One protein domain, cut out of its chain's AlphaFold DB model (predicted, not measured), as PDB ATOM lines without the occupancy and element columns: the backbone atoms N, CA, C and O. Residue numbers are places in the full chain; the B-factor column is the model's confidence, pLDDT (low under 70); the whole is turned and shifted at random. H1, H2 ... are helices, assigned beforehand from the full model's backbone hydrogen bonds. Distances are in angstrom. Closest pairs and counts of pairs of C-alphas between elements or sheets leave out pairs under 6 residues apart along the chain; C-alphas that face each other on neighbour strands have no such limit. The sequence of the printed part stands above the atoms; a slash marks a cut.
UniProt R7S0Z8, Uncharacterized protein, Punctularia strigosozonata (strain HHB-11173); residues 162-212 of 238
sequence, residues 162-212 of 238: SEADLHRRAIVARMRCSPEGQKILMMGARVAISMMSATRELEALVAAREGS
ATOM      1  N   SER A 162       2.715  49.543  31.264       66.62
ATOM      2  CA  SER A 162       3.887  49.367  32.143       66.62
ATOM      3  C   SER A 162       4.864  50.543  32.068       66.62
ATOM      4  O   SER A 162       5.489  50.889  33.067       66.62
ATOM      5  N   GLU A 163       5.022  51.133  30.884       67.88
ATOM      6  CA  GLU A 163       5.956  52.239  30.646       67.88
ATOM      7  C   GLU A 163       5.345  53.573  31.100       67.88
ATOM      8  O   GLU A 163       6.005  54.383  31.752       67.88
ATOM      9  N   ALA A 164       4.039  53.755  30.870       70.25
ATOM     10  CA  ALA A 164       3.298  54.923  31.339       70.25
ATOM     11  C   ALA A 164       3.192  54.994  32.875       70.25
ATOM     12  O   ALA A 164       3.110  56.089  33.439       70.25
ATOM     13  N   ASP A 165       3.198  53.849  33.562       82.94
ATOM     14  CA  ASP A 165       3.113  53.795  35.023       82.94
ATOM     15  C   ASP A 165       4.433  54.213  35.696       82.94
ATOM     16  O   ASP A 165       4.417  54.969  36.666       82.94
ATOM     17  N   LEU A 166       5.594  53.842  35.139       91.75
ATOM     18  CA  LEU A 166       6.890  54.230  35.714       91.75
ATOM     19  C   LEU A 166       7.060  55.755  35.776       91.75
ATOM     20  O   LEU A 166       7.430  56.294  36.819       91.75
ATOM     21  N   HIS A 167       6.740  56.458  34.686       90.00
ATOM     22  CA  HIS A 167       6.841  57.918  34.625       90.00
ATOM     23  C   HIS A 167       5.897  58.599  35.624       90.00
ATOM     24  O   HIS A 167       6.297  59.511  36.349       90.00
ATOM     25  N   ARG A 168       4.653  58.113  35.728       90.38
ATOM     26  CA  ARG A 168       3.685  58.619  36.713       90.38
ATOM     27  C   ARG A 168       4.189  58.425  38.140       90.38
ATOM     28  O   ARG A 168       4.111  59.355  38.937       90.38
ATOM     29  N   ARG A 169       4.748  57.253  38.456       93.31
ATOM     30  CA  ARG A 169       5.329  56.964  39.775       93.31
ATOM     31  C   ARG A 169       6.523  57.859  40.083       93.31
ATOM     32  O   ARG A 169       6.596  58.370  41.195       93.31
ATOM     33  N   ALA A 170       7.412  58.082  39.115       94.75
ATOM     34  CA  ALA A 170       8.565  58.963  39.280       94.75
ATOM     35  C   ALA A 170       8.137  60.414  39.557       94.75
ATOM     36  O   ALA A 170       8.645  61.033  40.492       94.75
ATOM     37  N   ILE A 171       7.151  60.932  38.813       94.00
ATOM     38  CA  ILE A 171       6.589  62.268  39.057       94.00
ATOM     39  C   ILE A 171       5.980  62.346  40.454       94.00
ATOM     40  O   ILE A 171       6.322  63.243  41.214       94.00
ATOM     41  N   VAL A 172       5.106  61.406  40.817       94.06
ATOM     42  CA  VAL A 172       4.444  61.425  42.130       94.06
ATOM     43  C   VAL A 172       5.465  61.307  43.262       94.06
ATOM     44  O   VAL A 172       5.335  62.003  44.265       94.06
ATOM     45  N   ALA A 173       6.498  60.476  43.106       96.75
ATOM     46  CA  ALA A 173       7.587  60.381  44.072       96.75
ATOM     47  C   ALA A 173       8.309  61.726  44.231       96.75
ATOM     48  O   ALA A 173       8.473  62.193  45.354       96.75
ATOM     49  N   ARG A 174       8.652  62.401  43.125       96.75
ATOM     50  CA  ARG A 174       9.273  63.734  43.168       96.75
ATOM     51  C   ARG A 174       8.363  64.775  43.822       96.75
ATOM     52  O   ARG A 174       8.834  65.558  44.641       96.75
ATOM     53  N   MET A 175       7.068  64.757  43.506       96.62
ATOM     54  CA  MET A 175       6.073  65.661  44.090       96.62
ATOM     55  C   MET A 175       5.937  65.462  45.602       96.62
ATOM     56  O   MET A 175       5.764  66.429  46.326       96.62
ATOM     57  N   ARG A 176       6.073  64.230  46.105       96.94
ATOM     58  CA  ARG A 176       6.050  63.959  47.551       96.94
ATOM     59  C   ARG A 176       7.277  64.482  48.290       96.94
ATOM     60  O   ARG A 176       7.169  64.758  49.479       96.94
ATOM     61  N   CYS A 177       8.419  64.599  47.619       96.75
ATOM     62  CA  CYS A 177       9.660  65.075  48.235       96.75
ATOM     63  C   CYS A 177       9.831  66.601  48.165       96.75
ATOM     64  O   CYS A 177      10.674  67.138  48.873       96.75
ATOM     65  N   SER A 178       9.072  67.298  47.310       97.62
ATOM     66  CA  SER A 178       9.113  68.761  47.193       97.62
ATOM     67  C   SER A 178       7.988  69.405  48.015       97.62
ATOM     68  O   SER A 178       6.853  68.937  47.904       97.62
ATOM     69  N   PRO A 179       8.236  70.490  48.776       96.88
ATOM     70  CA  PRO A 179       7.186  71.181  49.534       96.88
ATOM     71  C   PRO A 179       6.081  71.741  48.622       96.88
ATOM     72  O   PRO A 179       4.893  71.613  48.915       96.88
ATOM     73  N   GLU A 180       6.451  72.278  47.457       93.06
ATOM     74  CA  GLU A 180       5.491  72.732  46.444       93.06
ATOM     75  C   GLU A 180       4.685  71.554  45.876       93.06
ATOM     76  O   GLU A 180       3.463  71.617  45.724       93.06
ATOM     77  N   GLY A 181       5.365  70.434  45.626       95.00
ATOM     78  CA  GLY A 181       4.726  69.224  45.129       95.00
ATOM     79  C   GLY A 181       3.729  68.630  46.125       95.00
ATOM     80  O   GLY A 181       2.650  68.193  45.718       95.00
ATOM     81  N   GLN A 182       4.036  68.667  47.422       96.00
ATOM     82  CA  GLN A 182       3.124  68.245  48.484       96.00
ATOM     83  C   GLN A 182       1.875  69.122  48.513       96.00
ATOM     84  O   GLN A 182       0.766  68.587  48.538       96.00
ATOM     85  N   LYS A 183       2.037  70.447  48.406       95.31
ATOM     86  CA  LYS A 183       0.910  71.386  48.315       95.31
ATOM     87  C   LYS A 183       0.001  71.047  47.131       95.31
ATOM     88  O   LYS A 183      -1.211  70.942  47.294       95.31
ATOM     89  N   ILE A 184       0.575  70.793  45.954       92.88
ATOM     90  CA  ILE A 184      -0.183  70.399  44.754       92.88
ATOM     91  C   ILE A 184      -0.892  69.050  44.947       92.88
ATOM     92  O   ILE A 184      -2.038  68.893  44.524       92.88
ATOM     93  N   LEU A 185      -0.246  68.073  45.590       93.38
ATOM     94  CA  LEU A 185      -0.863  66.776  45.885       93.38
ATOM     95  C   LEU A 185      -2.020  66.893  46.890       93.38
ATOM     96  O   LEU A 185      -3.001  66.168  46.737       93.38
ATOM     97  N   MET A 186      -1.921  67.793  47.874       93.31
ATOM     98  CA  MET A 186      -2.981  68.057  48.856       93.31
ATOM     99  C   MET A 186      -4.170  68.798  48.240       93.31
ATOM    100  O   MET A 186      -5.311  68.409  48.466       93.31
ATOM    101  N   MET A 187      -3.912  69.833  47.437       96.06
ATOM    102  CA  MET A 187      -4.969  70.589  46.752       96.06
ATOM    103  C   MET A 187      -5.634  69.770  45.635       96.06
ATOM    104  O   MET A 187      -6.812  69.949  45.330       96.06
ATOM    105  N   GLY A 188      -4.879  68.869  45.006       94.19
ATOM    106  CA  GLY A 188      -5.289  68.145  43.812       94.19
ATOM    107  C   GLY A 188      -5.021  68.929  42.522       94.19
ATOM    108  O   GLY A 188      -4.914  70.155  42.504       94.19
ATOM    109  N   ALA A 189      -4.921  68.202  41.403       90.94
ATOM    110  CA  ALA A 189      -4.442  68.752  40.131       90.94
ATOM    111  C   ALA A 189      -5.294  69.915  39.594       90.94
ATOM    112  O   ALA A 189      -4.745  70.912  39.135       90.94
ATOM    113  N   ARG A 190      -6.628  69.808  39.662       89.69
ATOM    114  CA  ARG A 190      -7.537  70.846  39.145       89.69
ATOM    115  C   ARG A 190      -7.397  72.165  39.904       89.69
ATOM    116  O   ARG A 190      -7.249  73.210  39.282       89.69
ATOM    117  N   VAL A 191      -7.419  72.099  41.234       95.25
ATOM    118  CA  VAL A 191      -7.324  73.285  42.097       95.25
ATOM    119  C   VAL A 191      -5.950  73.931  41.949       95.25
ATOM    120  O   VAL A 191      -5.867  75.138  41.749       95.25
ATOM    121  N   ALA A 192      -4.883  73.125  41.946       94.81
ATOM    122  CA  ALA A 192      -3.527  73.618  41.742       94.81
ATOM    123  C   ALA A 192      -3.377  74.389  40.422       94.81
ATOM    124  O   ALA A 192      -2.847  75.495  40.425       94.81
ATOM    125  N   ILE A 193      -3.892  73.847  39.311       92.81
ATOM    126  CA  ILE A 193      -3.838  74.519  38.004       92.81
ATOM    127  C   ILE A 193      -4.608  75.844  38.035       92.81
ATOM    128  O   ILE A 193      -4.076  76.844  37.568       92.81
ATOM    129  N   SER A 194      -5.816  75.865  38.610       95.50
ATOM    130  CA  SER A 194      -6.636  77.082  38.698       95.50
ATOM    131  C   SER A 194      -5.980  78.174  39.544       95.50
ATOM    132  O   SER A 194      -6.034  79.343  39.172       95.50
ATOM    133  N   MET A 195      -5.341  77.810  40.660       94.00
ATOM    134  CA  MET A 195      -4.601  78.774  41.476       94.00
ATOM    135  C   MET A 195      -3.379  79.304  40.727       94.00
ATOM    136  O   MET A 195      -3.183  80.511  40.678       94.00
ATOM    137  N   MET A 196      -2.588  78.426  40.102       90.62
ATOM    138  CA  MET A 196      -1.395  78.831  39.350       90.62
ATOM    139  C   MET A 196      -1.725  79.705  38.134       90.62
ATOM    140  O   MET A 196      -0.946  80.591  37.788       90.62
ATOM    141  N   SER A 197      -2.849  79.458  37.453       96.12
ATOM    142  CA  SER A 197      -3.291  80.328  36.359       96.12
ATOM    143  C   SER A 197      -3.744  81.684  36.888       96.12
ATOM    144  O   SER A 197      -3.318  82.702  36.353       96.12
ATOM    145  N   ALA A 198      -4.522  81.707  37.975       95.25
ATOM    146  CA  ALA A 198      -4.983  82.948  38.590       95.25
ATOM    147  C   ALA A 198      -3.821  83.824  39.092       95.25
ATOM    148  O   ALA A 198      -3.845  85.037  38.895       95.25
ATOM    149  N   THR A 199      -2.778  83.234  39.693       95.44
ATOM    150  CA  THR A 199      -1.607  84.005  40.144       95.44
ATOM    151  C   THR A 199      -0.839  84.605  38.971       95.44
ATOM    152  O   THR A 199      -0.478  85.774  39.026       95.44
ATOM    153  N   ARG A 200      -0.662  83.856  37.875       95.81
ATOM    154  CA  ARG A 200      -0.017  84.378  36.657       95.81
ATOM    155  C   ARG A 200      -0.813  85.499  36.000       95.81
ATOM    156  O   ARG A 200      -0.225  86.455  35.508       95.81
ATOM    157  N   GLU A 201      -2.139  85.381  35.963       96.56
ATOM    158  CA  GLU A 201      -3.005  86.441  35.433       96.56
ATOM    159  C   GLU A 201      -2.890  87.717  36.272       96.56
ATOM    160  O   GLU A 201      -2.787  88.811  35.718       96.56
ATOM    161  N   LEU A 202      -2.833  87.584  37.599       97.06
ATOM    162  CA  LEU A 202      -2.627  88.713  38.501       97.06
ATOM    163  C   LEU A 202      -1.249  89.363  38.306       97.06
ATOM    164  O   LEU A 202      -1.175  90.581  38.175       97.06
ATOM    165  N   GLU A 203      -0.180  88.567  38.216       95.81
ATOM    166  CA  GLU A 203       1.175  89.052  37.909       95.81
ATOM    167  C   GLU A 203       1.215  89.822  36.577       95.81
ATOM    168  O   GLU A 203       1.814  90.894  36.494       95.81
ATOM    169  N   ALA A 204       0.516  89.331  35.548       96.06
ATOM    170  CA  ALA A 204       0.432  90.000  34.252       96.06
ATOM    171  C   ALA A 204      -0.308  91.347  34.322       96.06
ATOM    172  O   ALA A 204       0.123  92.316  33.694       96.06
ATOM    173  N   LEU A 205      -1.401  91.433  35.090       94.50
ATOM    174  CA  LEU A 205      -2.130  92.689  35.295       94.50
ATOM    175  C   LEU A 205      -1.295  93.718  36.070       94.50
ATOM    176  O   LEU A 205      -1.341  94.905  35.746       94.50
ATOM    177  N   VAL A 206      -0.522  93.273  37.065       94.94
ATOM    178  CA  VAL A 206       0.391  94.138  37.828       94.94
ATOM    179  C   VAL A 206       1.495  94.681  36.919       94.94
ATOM    180  O   VAL A 206       1.674  95.895  36.851       94.94
ATOM    181  N   ALA A 207       2.144  93.821  36.132       92.94
ATOM    182  CA  ALA A 207       3.180  94.241  35.187       92.94
ATOM    183  C   ALA A 207       2.644  95.210  34.113       92.94
ATOM    184  O   ALA A 207       3.302  96.192  33.765       92.94
ATOM    185  N   ALA A 208       1.427  94.976  33.606       92.94
ATOM    186  CA  ALA A 208       0.785  95.873  32.642       92.94
ATOM    187  C   ALA A 208       0.494  97.260  33.237       92.94
ATOM    188  O   ALA A 208       0.569  98.267  32.530       92.94
ATOM    189  N   ARG A 209       0.178  97.322  34.534       89.25
ATOM    190  CA  ARG A 209      -0.058  98.580  35.242       89.25
ATOM    191  C   ARG A 209       1.238  99.357  35.469       89.25
ATOM    192  O   ARG A 209       1.273 100.551  35.184       89.25
ATOM    193  N   GLU A 210       2.294  98.686  35.920       86.62
ATOM    194  CA  GLU A 210       3.610  99.304  36.141       86.62
ATOM    195  C   GLU A 210       4.199  99.883  34.846       86.62
ATOM    196  O   GLU A 210       4.764 100.974  34.857       86.62
ATOM    197  N   GLY A 211       3.997  99.212  33.706       78.56
ATOM    198  CA  GLY A 211       4.423  99.723  32.398       78.56
ATOM    199  C   GLY A 211       3.631 100.938  31.893       78.56
ATOM    200  O   GLY A 211       4.136 101.683  31.055       78.56
ATOM    201  N   SER A 212       2.408 101.161  32.390       74.44
ATOM    202  CA  SER A 212       1.547 102.274  31.967       74.44
ATOM    203  C   SER A 212       1.709 103.534  32.826       74.44
ATOM    204  O   SER A 212       1.441 104.626  32.329       74.44
TER     205      SER A 212
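Overview. This is residues 162 to 212 of the 238 residues of an uncharacterized protein of Punctularia strigosozonata (strain HHB-11173) (UniProt R7S0Z8). Three helices follow one another in an open zigzag: the short H2 is the joint, and H1 and the long H3 extend from its two ends as separate arms. Residues 162 to 170 of H1 and 196 to 212 of H3 stand free. The printed part has 51 residues, with H1, H2 and H3 in that order and no named strand, and is all helix. It is extended, with a radius of gyration of the C-alphas of 15.7 A and spans of 52 by 21 by 17 A.

Along the chain. H1, residues 162 to 177, begins at C-alpha 162 (3.887, 49.367, 32.143) and is 23.2 A long. H2 is residues 179 to 187, 12.5 A. H3, residues 189 to 212, is 35.0 A long and ends at C-alpha 212 (1.547, 102.274, 31.967).

Arrangement. H1, with residues 174 to 176 alone, and H2 touch only at the corner; their closest C-alphas, of Met 175 and Gly 181, are 3.9 A apart. They run opposite ways at a steep tilt of 69 degrees, only just short of about perpendicular. H2 and H3 are close but not clearly touching, the closest C-alphas, of Ile 184 and Ala 192, being 5.5 A apart; they run opposite ways at a steep tilt of 63 degrees. H1 and H3 are apart. Every O i to N i+4 pair is within hydrogen-bond range in H2 and H3, and 10 of 12 in H1.

Size, cuts and confidence. The C-alphas farthest apart, of Ser 162 and Ser 212, are 53.0 A apart. The printed part has no cut, and both links are tight. Mean pLDDT of the printed part is 91.8; residues 162 to 163 are under 70.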